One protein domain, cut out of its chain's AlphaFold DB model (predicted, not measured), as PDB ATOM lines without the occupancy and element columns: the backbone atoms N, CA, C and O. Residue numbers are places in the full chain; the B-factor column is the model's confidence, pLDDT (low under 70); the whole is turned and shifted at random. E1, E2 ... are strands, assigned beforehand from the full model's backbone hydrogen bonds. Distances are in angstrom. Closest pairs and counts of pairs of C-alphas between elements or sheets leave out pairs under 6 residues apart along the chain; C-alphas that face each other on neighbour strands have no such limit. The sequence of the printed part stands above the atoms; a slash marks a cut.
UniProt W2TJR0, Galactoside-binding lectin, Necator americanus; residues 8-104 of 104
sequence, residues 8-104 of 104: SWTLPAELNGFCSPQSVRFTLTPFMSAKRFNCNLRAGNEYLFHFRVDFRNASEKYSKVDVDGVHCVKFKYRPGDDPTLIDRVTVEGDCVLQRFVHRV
ATOM      1  N   SER A   8     220.887 246.433 226.027       96.38
ATOM      2  CA  SER A   8     220.818 246.408 227.482       96.38
ATOM      3  C   SER A   8     220.329 247.754 227.990       96.38
ATOM      4  O   SER A   8     220.969 248.776 227.751       96.38
ATOM      5  N   TRP A   9     219.237 247.741 228.744       96.00
ATOM      6  CA  TRP A   9     218.706 248.910 229.427       96.00
ATOM      7  C   TRP A   9     218.644 248.655 230.929       96.00
ATOM      8  O   TRP A   9     217.991 247.714 231.377       96.00
ATOM      9  N   THR A  10     219.344 249.489 231.691       95.75
ATOM     10  CA  THR A  10     219.344 249.446 233.155       95.75
ATOM     11  C   THR A  10     218.147 250.229 233.680       95.75
ATOM     12  O   THR A  10     217.917 251.361 233.249       95.75
ATOM     13  N   LEU A  11     217.396 249.635 234.607       94.00
ATOM     14  CA  LEU A  11     216.305 250.320 235.287       94.00
ATOM     15  C   LEU A  11     216.861 251.485 236.123       94.00
ATOM     16  O   LEU A  11     217.847 251.300 236.840       94.00
ATOM     17  N   PRO A  12     216.228 252.669 236.077       92.88
ATOM     18  CA  PRO A  12     216.555 253.757 236.987       92.88
ATOM     19  C   PRO A  12     216.394 253.332 238.453       92.88
ATOM     20  O   PRO A  12     215.408 252.687 238.818       92.88
ATOM     21  N   ALA A  13     217.364 253.697 239.293       87.75
ATOM     22  CA  ALA A  13     217.427 253.261 240.689       87.75
ATOM     23  C   ALA A  13     216.211 253.732 241.507       87.75
ATOM     24  O   ALA A  13     215.754 253.028 242.403       87.75
ATOM     25  N   GLU A  14     215.641 254.885 241.160       90.00
ATOM     26  CA  GLU A  14     214.457 255.464 241.798       90.00
ATOM     27  C   GLU A  14     213.188 254.603 241.682       90.00
ATOM     28  O   GLU A  14     212.243 254.805 242.444       90.00
ATOM     29  N   LEU A  15     213.153 253.638 240.758       87.81
ATOM     30  CA  LEU A  15     211.995 252.764 240.559       87.81
ATOM     31  C   LEU A  15     211.966 251.560 241.508       87.81
ATOM     32  O   LEU A  15     210.922 250.916 241.606       87.81
ATOM     33  N   ASN A  16     213.072 251.264 242.207       87.25
ATOM     34  CA  ASN A  16     213.206 250.116 243.118       87.25
ATOM     35  C   ASN A  16     212.729 248.786 242.495       87.25
ATOM     36  O   ASN A  16     211.988 248.013 243.109       87.25
ATOM     37  N   GLY A  17     213.142 248.546 241.249       87.88
ATOM     38  CA  GLY A  17     212.855 247.323 240.505       87.88
ATOM     39  C   GLY A  17     211.707 247.434 239.505       87.88
ATOM     40  O   GLY A  17     211.168 248.512 239.244       87.88
ATOM     41  N   PHE A  18     211.334 246.295 238.914       89.75
ATOM     42  CA  PHE A  18     210.306 246.214 237.872       89.75
ATOM     43  C   PHE A  18     208.972 245.723 238.447       89.75
ATOM     44  O   PHE A  18     208.610 244.545 238.360       89.75
ATOM     45  N   CYS A  19     208.228 246.651 239.045       85.44
ATOM     46  CA  CYS A  19     206.994 246.372 239.777       85.44
ATOM     47  C   CYS A  19     205.770 246.980 239.090       85.44
ATOM     48  O   CYS A  19     205.862 248.009 238.426       85.44
ATOM     49  N   SER A  20     204.596 246.371 239.279       82.62
ATOM     50  CA  SER A  20     203.324 246.930 238.796       82.62
ATOM     51  C   SER A  20     203.160 248.394 239.247       82.62
ATOM     52  O   SER A  20     203.427 248.675 240.415       82.62
ATOM     53  N   PRO A  21     202.690 249.311 238.378       89.56
ATOM     54  CA  PRO A  21     202.082 249.077 237.061       89.56
ATOM     55  C   PRO A  21     203.060 249.172 235.874       89.56
ATOM     56  O   PRO A  21     202.621 249.337 234.733       89.56
ATOM     57  N   GLN A  22     204.368 249.030 236.115       88.81
ATOM     58  CA  GLN A  22     205.376 249.165 235.068       88.81
ATOM     59  C   GLN A  22     205.173 248.178 233.913       88.81
ATOM     60  O   GLN A  22     204.766 247.026 234.088       88.81
ATOM     61  N   SER A  23     205.512 248.624 232.706       90.06
ATOM     62  CA  SER A  23     205.505 247.792 231.505       90.06
ATOM     63  C   SER A  23     206.688 248.105 230.598       90.06
ATOM     64  O   SER A  23     207.152 249.242 230.515       90.06
ATOM     65  N   VAL A  24     207.158 247.084 229.882       90.62
ATOM     66  CA  VAL A  24     208.131 247.228 228.797       90.62
ATOM     67  C   VAL A  24     207.533 246.731 227.494       90.62
ATOM     68  O   VAL A  24     206.761 245.769 227.464       90.62
ATOM     69  N   ARG A  25     207.884 247.397 226.399       89.88
ATOM     70  CA  ARG A  25     207.490 247.022 225.045       89.88
ATOM     71  C   ARG A  25     208.702 247.051 224.133       89.88
ATOM     72  O   ARG A  25     209.408 248.055 224.068       89.88
ATOM     73  N   PHE A  26     208.860 245.972 223.379       88.56
ATOM     74  CA  PHE A  26     209.854 245.835 222.325       88.56
ATOM     75  C   PHE A  26     209.135 245.765 220.980       88.56
ATOM     76  O   PHE A  26     208.114 245.089 220.851       88.56
ATOM     77  N   THR A  27     209.671 246.450 219.978       89.38
ATOM     78  CA  THR A  27     209.357 246.217 218.568       89.38
ATOM     79  C   THR A  27     210.617 245.663 217.929       89.38
ATOM     80  O   THR A  27     211.650 246.332 217.974       89.38
ATOM     81  N   LEU A  28     210.522 244.434 217.417       89.44
ATOM     82  CA  LEU A  28     211.643 243.648 216.911       89.44
ATOM     83  C   LEU A  28     211.336 243.137 215.502       89.44
ATOM     84  O   LEU A  28     210.200 242.756 215.218       89.44
ATOM     85  N   THR A  29     212.357 243.023 214.656       88.56
ATOM     86  CA  THR A  29     212.286 242.221 213.425       88.56
ATOM     87  C   THR A  29     213.394 241.178 213.432       88.56
ATOM     88  O   THR A  29     214.565 241.558 213.485       88.56
ATOM     89  N   PRO A  30     213.066 239.875 213.388       89.25
ATOM     90  CA  PRO A  30     214.080 238.838 213.248       89.25
ATOM     91  C   PRO A  30     214.758 238.925 211.877       89.25
ATOM     92  O   PRO A  30     214.151 239.351 210.892       89.25
ATOM     93  N   PHE A  31     216.017 238.496 211.797       86.19
ATOM     94  CA  PHE A  31     216.686 238.336 210.504       86.19
ATOM     95  C   PHE A  31     216.039 237.213 209.677       86.19
ATOM     96  O   PHE A  31     215.511 236.250 210.225       86.19
ATOM     97  N   MET A  32     216.145 237.288 208.345       80.12
ATOM     98  CA  MET A  32     215.610 236.254 207.437       80.12
ATOM     99  C   MET A  32     216.166 234.848 207.718       80.12
ATOM    100  O   MET A  32     215.484 233.856 207.491       80.12
ATOM    101  N   SER A  33     217.402 234.763 208.213       82.75
ATOM    102  CA  SER A  33     218.092 233.526 208.595       82.75
ATOM    103  C   SER A  33     218.253 233.380 210.113       82.75
ATOM    104  O   SER A  33     219.151 232.668 210.568       82.75
ATOM    105  N   ALA A  34     217.425 234.082 210.894       84.25
ATOM    106  CA  ALA A  34     217.485 234.040 212.347       84.25
ATOM    107  C   ALA A  34     217.385 232.600 212.854       84.25
ATOM    108  O   ALA A  34     216.537 231.831 212.406       84.25
ATOM    109  N   LYS A  35     218.245 232.243 213.807       85.44
ATOM    110  CA  LYS A  35     218.156 230.988 214.558       85.44
ATOM    111  C   LYS A  35     217.388 231.205 215.847       85.44
ATOM    112  O   LYS A  35     216.563 230.375 216.216       85.44
ATOM    113  N   ARG A  36     217.672 232.303 216.551       88.38
ATOM    114  CA  ARG A  36     216.987 232.650 217.800       88.38
ATOM    115  C   ARG A  36     217.198 234.096 218.205       88.38
ATOM    116  O   ARG A  36     218.253 234.660 217.943       88.38
ATOM    117  N   PHE A  37     216.256 234.630 218.967       92.19
ATOM    118  CA  PHE A  37     216.489 235.802 219.808       92.19
ATOM    119  C   PHE A  37     215.835 235.615 221.177       92.19
ATOM    120  O   PHE A  37     215.008 234.719 221.381       92.19
ATOM    121  N   ASN A  38     216.224 236.447 222.135       93.56
ATOM    122  CA  ASN A  38     215.658 236.454 223.473       93.56
ATOM    123  C   ASN A  38     215.430 237.878 223.999       93.56
ATOM    124  O   ASN A  38     216.117 238.818 223.609       93.56
ATOM    125  N   CYS A  39     214.426 238.016 224.862       93.06
ATOM    126  CA  CYS A  39     214.090 239.223 225.613       93.06
ATOM    127  C   CYS A  39     214.025 238.856 227.095       93.06
ATOM    128  O   CYS A  39     213.311 237.918 227.460       93.06
ATOM    129  N   ASN A  40     214.746 239.583 227.946       94.19
ATOM    130  CA  ASN A  40     214.938 239.178 229.337       94.19
ATOM    131  C   ASN A  40     214.670 240.304 230.330       94.19
ATOM    132  O   ASN A  40     214.940 241.467 230.028       94.19
ATOM    133  N   LEU A  41     214.234 239.923 231.534       93.69
ATOM    134  CA  LEU A  41     214.324 240.734 232.748       93.69
ATOM    135  C   LEU A  41     215.345 240.067 233.678       93.69
ATOM    136  O   LEU A  41     215.215 238.878 233.992       93.69
ATOM    137  N   ARG A  42     216.374 240.814 234.074       95.06
ATOM    138  CA  ARG A  42     217.507 240.322 234.863       95.06
ATOM    139  C   ARG A  42     217.532 240.953 236.248       95.06
ATOM    140  O   ARG A  42     217.133 242.102 236.377       95.06
ATOM    141  N   ALA A  43     218.041 240.202 237.223       93.69
ATOM    142  CA  ALA A  43     218.510 240.708 238.511       93.69
ATOM    143  C   ALA A  43     219.996 240.362 238.635       93.69
ATOM    144  O   ALA A  43     220.363 239.193 238.803       93.69
ATOM    145  N   GLY A  44     220.871 241.346 238.439       91.75
ATOM    146  CA  GLY A  44     222.304 241.126 238.309       91.75
ATOM    147  C   GLY A  44     222.622 240.116 237.201       91.75
ATOM    148  O   GLY A  44     222.446 240.380 236.002       91.75
ATOM    149  N   ASN A  45     223.102 238.938 237.607       92.50
ATOM    150  CA  ASN A  45     223.490 237.858 236.700       92.50
ATOM    151  C   ASN A  45     222.365 236.853 236.412       92.50
ATOM    152  O   ASN A  45     222.500 236.076 235.466       92.50
ATOM    153  N   GLU A  46     221.254 236.898 237.143       91.38
ATOM    154  CA  GLU A  46     220.151 235.945 237.008       91.38
ATOM    155  C   GLU A  46     219.071 236.417 236.029       91.38
ATOM    156  O   GLU A  46     218.904 237.612 235.775       91.38
ATOM    157  N   TYR A  47     218.328 235.455 235.476       89.12
ATOM    158  CA  TYR A  47     217.173 235.692 234.611       89.12
ATOM    159  C   TYR A  47     215.886 235.412 235.392       89.12
ATOM    160  O   TYR A  47     215.482 234.253 235.504       89.12
ATOM    161  N   LEU A  48     215.217 236.458 235.885       90.25
ATOM    162  CA  LEU A  48     213.880 236.315 236.487       90.25
ATOM    163  C   LEU A  48     212.817 236.106 235.408       90.25
ATOM    164  O   LEU A  48     211.815 235.426 235.618       90.25
ATOM    165  N   PHE A  49     213.059 236.653 234.218       88.75
ATOM    166  CA  PHE A  49     212.265 236.381 233.034       88.75
ATOM    167  C   PHE A  49     213.173 236.161 231.828       88.75
ATOM    168  O   PHE A  49     214.024 236.996 231.520       88.75
ATOM    169  N   HIS A  50     212.969 235.045 231.129       89.50
ATOM    170  CA  HIS A  50     213.667 234.705 229.893       89.50
ATOM    171  C   HIS A  50     212.641 234.301 228.839       89.50
ATOM    172  O   HIS A  50     212.086 233.200 228.887       89.50
ATOM    173  N   PHE A  51     212.376 235.194 227.890       88.06
ATOM    174  CA  PHE A  51     211.534 234.900 226.740       88.06
ATOM    175  C   PHE A  51     212.416 234.611 225.538       88.06
ATOM    176  O   PHE A  51     213.095 235.503 225.033       88.06
ATOM    177  N   ARG A  52     212.409 233.359 225.081       89.25
ATOM    178  CA  ARG A  52     213.220 232.902 223.955       89.25
ATOM    179  C   ARG A  52     212.331 232.517 222.786       89.25
ATOM    180  O   ARG A  52     211.389 231.745 222.953       89.25
ATOM    181  N   VAL A  53     212.684 233.011 221.607       85.19
ATOM    182  CA  VAL A  53     212.094 232.603 220.333       85.19
ATOM    183  C   VAL A  53     213.158 231.838 219.564       85.19
ATOM    184  O   VAL A  53     214.199 232.398 219.224       85.19
ATOM    185  N   ASP A  54     212.911 230.556 219.312       83.06
ATOM    186  CA  ASP A  54     213.735 229.715 218.444       83.06
ATOM    187  C   ASP A  54     213.038 229.580 217.079       83.06
ATOM    188  O   ASP A  54     211.864 229.208 217.002       83.06
ATOM    189  N   PHE A  55     213.764 229.867 216.003       78.00
ATOM    190  CA  PHE A  55     213.310 229.677 214.628       78.00
ATOM    191  C   PHE A  55     213.754 228.301 214.126       78.00
ATOM    192  O   PHE A  55     214.837 227.810 214.458       78.00
ATOM    193  N   ARG A  56     212.906 227.656 213.323       70.44
ATOM    194  CA  ARG A  56     213.223 226.356 212.716       70.44
ATOM    195  C   ARG A  56     214.236 226.517 211.578       70.44
ATOM    196  O   ARG A  56     214.315 227.553 210.928       70.44
ATOM    197  N   ASN A  57     215.033 225.471 211.367       62.88
ATOM    198  CA  ASN A  57     216.104 225.424 210.373       62.88
ATOM    199  C   ASN A  57     215.550 225.533 208.934       62.88
ATOM    200  O   ASN A  57     214.451 225.059 208.650       62.88
ATOM    201  N   ALA A  58     216.340 226.089 208.011       54.75
ATOM    202  CA  ALA A  58     215.974 226.410 206.626       54.75
ATOM    203  C   ALA A  58     215.538 225.208 205.752       54.75
ATOM    204  O   ALA A  58     215.099 225.398 204.619       54.75
ATOM    205  N   SER A  59     215.640 223.973 206.253       55.78
ATOM    206  CA  SER A  59     215.108 222.769 205.600       55.78
ATOM    207  C   SER A  59     213.590 222.598 205.755       55.78
ATOM    208  O   SER A  59     213.007 221.741 205.093       55.78
ATOM    209  N   GLU A  60     212.932 223.380 206.613       53.91
ATOM    210  CA  GLU A  60     211.488 223.308 206.853       53.91
ATOM    211  C   GLU A  60     210.762 224.499 206.195       53.91
ATOM    212  O   GLU A  60     211.088 225.660 206.422       53.91
ATOM    213  N   LYS A  61     209.768 224.217 205.338       46.94
ATOM    214  CA  LYS A  61     209.151 225.181 204.398       46.94
ATOM    215  C   LYS A  61     208.153 226.188 205.002       46.94
ATOM    216  O   LYS A  61     207.365 226.769 204.260       46.94
ATOM    217  N   TYR A  62     208.143 226.411 206.314       44.75
ATOM    218  CA  TYR A  62     207.348 227.485 206.920       44.75
ATOM    219  C   TYR A  62     207.878 227.866 208.305       44.75
ATOM    220  O   TYR A  62     208.328 227.022 209.072       44.75
ATOM    221  N   SER A  63     207.760 229.147 208.653       41.59
ATOM    222  CA  SER A  63     207.852 229.642 210.028       41.59
ATOM    223  C   SER A  63     206.647 230.541 210.285       41.59
ATOM    224  O   SER A  63     206.350 231.418 209.478       41.59
ATOM    225  N   LYS A  64     205.929 230.295 211.385       41.78
ATOM    226  CA  LYS A  64     204.883 231.185 211.899       41.78
ATOM    227  C   LYS A  64     205.387 231.802 213.195       41.78
ATOM    228  O   LYS A  64     205.713 231.062 214.121       41.78
ATOM    229  N   VAL A  65     205.429 233.127 213.255       42.16
ATOM    230  CA  VAL A  65     205.603 233.889 214.494       42.16
ATOM    231  C   VAL A  65     204.579 235.016 214.460       42.16
ATOM    232  O   VAL A  65     204.667 235.874 213.592       42.16
ATOM    233  N   ASP A  66     203.631 234.995 215.396       42.12
ATOM    234  CA  ASP A  66     202.680 236.080 215.652       42.12
ATOM    235  C   ASP A  66     202.871 236.571 217.091       42.12
ATOM    236  O   ASP A  66     202.706 235.781 218.021       42.12
ATOM    237  N   VAL A  67     203.154 237.868 217.284       55.47
ATOM    238  CA  VAL A  67     202.798 238.600 218.519       55.47
ATOM    239  C   VAL A  67     202.375 240.036 218.159       55.47
ATOM    240  O   VAL A  67     203.054 241.013 218.469       55.47
ATOM    241  N   ASP A  68     201.217 240.148 217.505       44.34
ATOM    242  CA  ASP A  68     200.562 241.404 217.112       44.34
ATOM    243  C   ASP A  68     199.568 241.890 218.178       44.34
ATOM    244  O   ASP A  68     198.358 241.716 218.055       44.34
ATOM    245  N   GLY A  69     200.057 242.495 219.265       44.81
ATOM    246  CA  GLY A  69     199.220 243.279 220.196       44.81
ATOM    247  C   GLY A  69     198.113 242.525 220.958       44.81
ATOM    248  O   GLY A  69     197.439 243.128 221.792       44.81
ATOM    249  N   VAL A  70     197.940 241.222 220.725       45.28
ATOM    250  CA  VAL A  70     197.021 240.338 221.445       45.28
ATOM    251  C   VAL A  70     197.761 239.708 222.621       45.28
ATOM    252  O   VAL A  70     198.934 239.348 222.528       45.28
ATOM    253  N   HIS A  71     197.071 239.606 223.757       48.19
ATOM    254  CA  HIS A  71     197.596 239.049 224.998       48.19
ATOM    255  C   HIS A  71     198.090 237.608 224.789       48.19
ATOM    256  O   HIS A  71     197.302 236.669 224.800       48.19
ATOM    257  N   CYS A  72     199.391 237.447 224.550       56.75
ATOM    258  CA  CYS A  72     199.939 236.185 224.062       56.75
ATOM    259  C   CYS A  72     200.199 235.191 225.203       56.75
ATOM    260  O   CYS A  72     199.850 234.023 225.073       56.75
ATOM    261  N   VAL A  73     200.753 235.633 226.342       61.41
ATOM    262  CA  VAL A  73     201.068 234.754 227.486       61.41
ATOM    263  C   VAL A  73     201.118 235.553 228.800       61.41
ATOM    264  O   VAL A  73     201.665 236.656 228.830       61.41
ATOM    265  N   LYS A  74     200.595 234.989 229.904       67.56
ATOM    266  CA  LYS A  74     200.888 235.445 231.279       67.56
ATOM    267  C   LYS A  74     201.908 234.512 231.914       67.56
ATOM    268  O   LYS A  74     201.674 233.309 231.982       67.56
ATOM    269  N   PHE A  75     202.981 235.076 232.449       69.56
ATOM    270  CA  PHE A  75     203.948 234.340 233.254       69.56
ATOM    271  C   PHE A  75     203.738 234.690 234.723       69.56
ATOM    272  O   PHE A  75     203.558 235.857 235.069       69.56
ATOM    273  N   LYS A  76     203.727 233.672 235.582       78.25
ATOM    274  CA  LYS A  76     203.844 233.864 237.027       78.25
ATOM    275  C   LYS A  76     205.316 233.721 237.391       78.25
ATOM    276  O   LYS A  76     205.966 232.801 236.897       78.25
ATOM    277  N   TYR A  77     205.803 234.606 238.252       79.75
ATOM    278  CA  TYR A  77     207.101 234.437 238.893       79.75
ATOM    279  C   TYR A  77     207.139 233.122 239.682       79.75
ATOM    280  O   TYR A  77     206.095 232.629 240.137       79.75
ATOM    281  N   ARG A  78     208.323 232.520 239.799       81.88
ATOM    282  CA  ARG A  78     208.503 231.284 240.564       81.88
ATOM    283  C   ARG A  78     208.369 231.591 242.059       81.88
ATOM    284  O   ARG A  78     208.587 232.728 242.476       81.88
ATOM    285  N   PRO A  79     208.012 230.601 242.895       85.00
ATOM    286  CA  PRO A  79     208.046 230.786 244.341       85.00
ATOM    287  C   PRO A  79     209.442 231.237 244.799       85.00
ATOM    288  O   PRO A  79     210.418 230.540 244.542       85.00
ATOM    289  N   GLY A  80     209.515 232.387 245.473       86.00
ATOM    290  CA  GLY A  80     210.765 232.973 245.973       86.00
ATOM    291  C   GLY A  80     211.425 234.003 245.051       86.00
ATOM    292  O   GLY A  80     212.325 234.698 245.512       86.00
ATOM    293  N   ASP A  81     210.972 234.150 243.802       87.00
ATOM    294  CA  ASP A  81     211.431 235.241 242.936       87.00
ATOM    295  C   ASP A  81     210.934 236.587 243.488       87.00
ATOM    296  O   ASP A  81     209.758 236.734 243.837       87.00
ATOM    297  N   ASP A  82     211.817 237.584 243.498       90.19
ATOM    298  CA  ASP A  82     211.500 238.948 243.909       90.19
ATOM    299  C   ASP A  82     211.652 239.916 242.717       90.19
ATOM    300  O   ASP A  82     212.773 240.257 242.329       90.19
ATOM    301  N   PRO A  83     210.539 240.384 242.117       87.75
ATOM    302  CA  PRO A  83     210.571 241.315 240.986       87.75
ATOM    303  C   PRO A  83     211.219 242.668 241.302       87.75
ATOM    304  O   PRO A  83     211.627 243.374 240.373       87.75
ATOM    305  N   THR A  84     211.341 243.038 242.583       91.06
ATOM    306  CA  THR A  84     212.037 244.269 242.996       91.06
ATOM    307  C   THR A  84     213.541 244.200 242.721       91.06
ATOM    308  O   THR A  84     214.194 245.232 242.593       91.06
ATOM    309  N   LEU A  85     214.087 242.992 242.550       93.56
ATOM    310  CA  LEU A  85     215.496 242.783 242.221       93.56
ATOM    311  C   LEU A  85     215.793 242.955 240.727       93.56
ATOM    312  O   LEU A  85     216.960 242.955 240.340       93.56
ATOM    313  N   ILE A  86     214.767 243.084 239.876       94.31
ATOM    314  CA  ILE A  86     214.966 243.281 238.440       94.31
ATOM    315  C   ILE A  86     215.629 244.639 238.211       94.31
ATOM    316  O   ILE A  86     215.032 245.679 238.470       94.31
ATOM    317  N   ASP A  87     216.838 244.624 237.662       95.06
ATOM    318  CA  ASP A  87     217.672 245.807 237.443       95.06
ATOM    319  C   ASP A  87     217.908 246.108 235.963       95.06
ATOM    320  O   ASP A  87     218.380 247.190 235.608       95.06
ATOM    321  N   ARG A  88     217.590 245.160 235.075       96.12
ATOM    322  CA  ARG A  88     217.962 245.275 233.671       96.12
ATOM    323  C   ARG A  88     217.033 244.524 232.739       96.12
ATOM    324  O   ARG A  88     216.581 243.410 233.006       96.12
ATOM    325  N   VAL A  89     216.836 245.128 231.578       95.81
ATOM    326  CA  VAL A  89     216.129 244.564 230.440       95.81
ATOM    327  C   VAL A  89     217.122 244.348 229.308       95.81
ATOM    328  O   VAL A  89     217.870 245.262 228.966       95.81
ATOM    329  N   THR A  90     217.133 243.162 228.702       96.56
ATOM    330  CA  THR A  90     218.051 242.867 227.590       96.56
ATOM    331  C   THR A  90     217.328 242.275 226.392       96.56
ATOM    332  O   THR A  90     216.379 241.509 226.565       96.56
ATOM    333  N   VAL A  91     217.833 242.559 225.192       96.19
ATOM    334  CA  VAL A  91     217.464 241.854 223.958       96.19
ATOM    335  C   VAL A  91     218.737 241.351 223.286       96.19
ATOM    336  O   VAL A  91     219.658 242.128 223.040       96.19
ATOM    337  N   GLU A  92     218.796 240.055 222.991       96.19
ATOM    338  CA  GLU A  92     219.976 239.405 222.411       96.19
ATOM    339  C   GLU A  92     219.574 238.442 221.282       96.19
ATOM    340  O   GLU A  92     218.480 237.875 221.291       96.19
ATOM    341  N   GLY A  93     220.483 238.200 220.335       94.38
ATOM    342  CA  GLY A  93     220.310 237.235 219.244       94.38
ATOM    343  C   GLY A  93     219.957 237.862 217.893       94.38
ATOM    344  O   GLY A  93     220.283 239.012 217.620       94.38
ATOM    345  N   ASP A  94     219.328 237.077 217.025       92.62
ATOM    346  CA  ASP A  94     219.194 237.351 215.593       92.62
ATOM    347  C   ASP A  94     217.985 238.243 215.267       92.62
ATOM    348  O   ASP A  94     217.019 237.820 214.621       92.62
ATOM    349  N   CYS A  95     218.019 239.490 215.730       91.81
ATOM    350  CA  CYS A  95     216.991 240.480 215.433       91.81
ATOM    351  C   CYS A  95     217.548 241.905 215.338       91.81
ATOM    352  O   CYS A  95     218.671 242.199 215.739       91.81
ATOM    353  N   VAL A  96     216.725 242.808 214.812       92.81
ATOM    354  CA  VAL A  96     216.877 244.257 214.966       92.81
ATOM    355  C   VAL A  96     215.876 244.722 216.012       92.81
ATOM    356  O   VAL A  96     214.697 244.383 215.908       92.81
ATOM    357  N   LEU A  97     216.318 245.531 216.975       92.94
ATOM    358  CA  LEU A  97     215.432 246.260 217.880       92.94
ATOM    359  C   LEU A  97     215.133 247.640 217.298       92.94
ATOM    360  O   LEU A  97     215.988 248.522 217.274       92.94
ATOM    361  N   GLN A  98     213.908 247.849 216.817       92.94
ATOM    362  CA  GLN A  98     213.498 249.151 216.289       92.94
ATOM    363  C   GLN A  98     213.053 250.112 217.378       92.94
ATOM    364  O   GLN A  98     213.165 251.325 217.206       92.94
ATOM    365  N   ARG A  99     212.469 249.586 218.460       91.69
ATOM    366  CA  ARG A  99     211.921 250.418 219.526       91.69
ATOM    367  C   ARG A  99     211.867 249.681 220.851       91.69
ATOM    368  O   ARG A  99     211.269 248.611 220.943       91.69
ATOM    369  N   PHE A 100     212.391 250.329 221.880       93.19
ATOM    370  CA  PHE A 100     212.172 249.982 223.274       93.19
ATOM    371  C   PHE A 100     211.355 251.087 223.950       93.19
ATOM    372  O   PHE A 100     211.589 252.274 223.720       93.19
ATOM    373  N   VAL A 101     210.358 250.709 224.749       92.12
ATOM    374  CA  VAL A 101     209.569 251.639 225.565       92.12
ATOM    375  C   VAL A 101     209.381 251.036 226.944       92.12
ATOM    376  O   VAL A 101     208.803 249.959 227.060       92.12
ATOM    377  N   HIS A 102     209.792 251.765 227.972       93.00
ATOM    378  CA  HIS A 102     209.396 251.531 229.356       93.00
ATOM    379  C   HIS A 102     208.310 252.541 229.748       93.00
ATOM    380  O   HIS A 102     208.332 253.690 229.298       93.00
ATOM    381  N   ARG A 103     207.311 252.097 230.510       90.75
ATOM    382  CA  ARG A 103     206.259 252.940 231.087       90.75
ATOM    383  C   ARG A 103     206.113 252.596 232.555       90.75
ATOM    384  O   ARG A 103     206.102 251.411 232.889       90.75
ATOM    385  N   VAL A 104     205.967 253.630 233.369       86.81
ATOM    386  CA  VAL A 104     205.593 253.568 234.784       86.81
ATOM    387  C   VAL A 104     204.116 253.864 234.959       86.81
ATOM    388  O   VAL A 104     203.542 254.547 234.077       86.81
TER     389      VAL A 104
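Overview. This is residues 8 to 104 of the 104 residues of the protein "Galactoside-binding lectin" of Necator americanus (UniProt W2TJR0). Picture a small sandwich: a sheet of four strands, E1, E5, E3 and E4, with the two-strand sheet of E2 and E6 over part of one face, the strands of the one at 26 degrees to those of the other. A long open loop, residues 55 to 87, runs out past the end of E4 and comes back to E5, and its residues 66 to 74 stick out. The printed part has 97 residues with no named helix and six named strands, E1 to E6 in order along the chain; both sheets are antiparallel, and the larger has the order E1, E5, E3, E4. The class is all strand, though only 43 of the 97 residues are in named strands. The whole is only just compact, close to loose, with a radius of gyration of the C-alphas of 14.8 A, and elongated, with spans of 47 by 29 by 27 A.

Arrangement. Start at edge strand E1, residues 8 to 10, and look beside it for its antiparallel neighbour E5, residues 88 to 93; N 9 and O 89 are 2.8 A apart, within hydrogen-bond range. On the other side of E5 is E3, residues 36 to 43, antiparallel at 163 degrees, with N 40 and O 90 at 2.9 A. E3 forms a hairpin with edge strand E4, residues 46 to 54, where N 39 and O 51 are 2.8 A apart. This sheet is twisted, and E4 bends by 74 degrees at residue 49. Now look at the second sheet: E2, residues 23 to 30, and E6, residues 95 to 103, are antiparallel at 169 degrees, with N 25 and O 101 at 2.8 A. E6 bends by 61 degrees at residue 98. The two sheets form a sandwich, two sheets face to face, with the facing parts 9.6 A centre to centre. The closest C-alphas of E3 and E6 are those of Phe 37 and Cys 95, 6.4 A apart. E2 and E4 are apart.

Along the chain. Find C-alpha 8 at (220.818, 246.408, 227.482), where E1 begins; it is 6.6 A long. E2 spans 22.1 A, E3 22.3 A, E4 20.6 A and E5 16.7 A. E6 runs 22.7 A to C-alpha 103 at (206.259, 252.940, 231.087).

Size, cuts and confidence. The C-alphas farthest apart are those of Glu 14 and Ser 59, 48.8 A. The printed part has no cut. The links E1 to E2, 12 residues, and E4 to E5, 33 residues, are long. Mean pLDDT of the printed part is 82.2; look for values under 70 at residues 57 to 75.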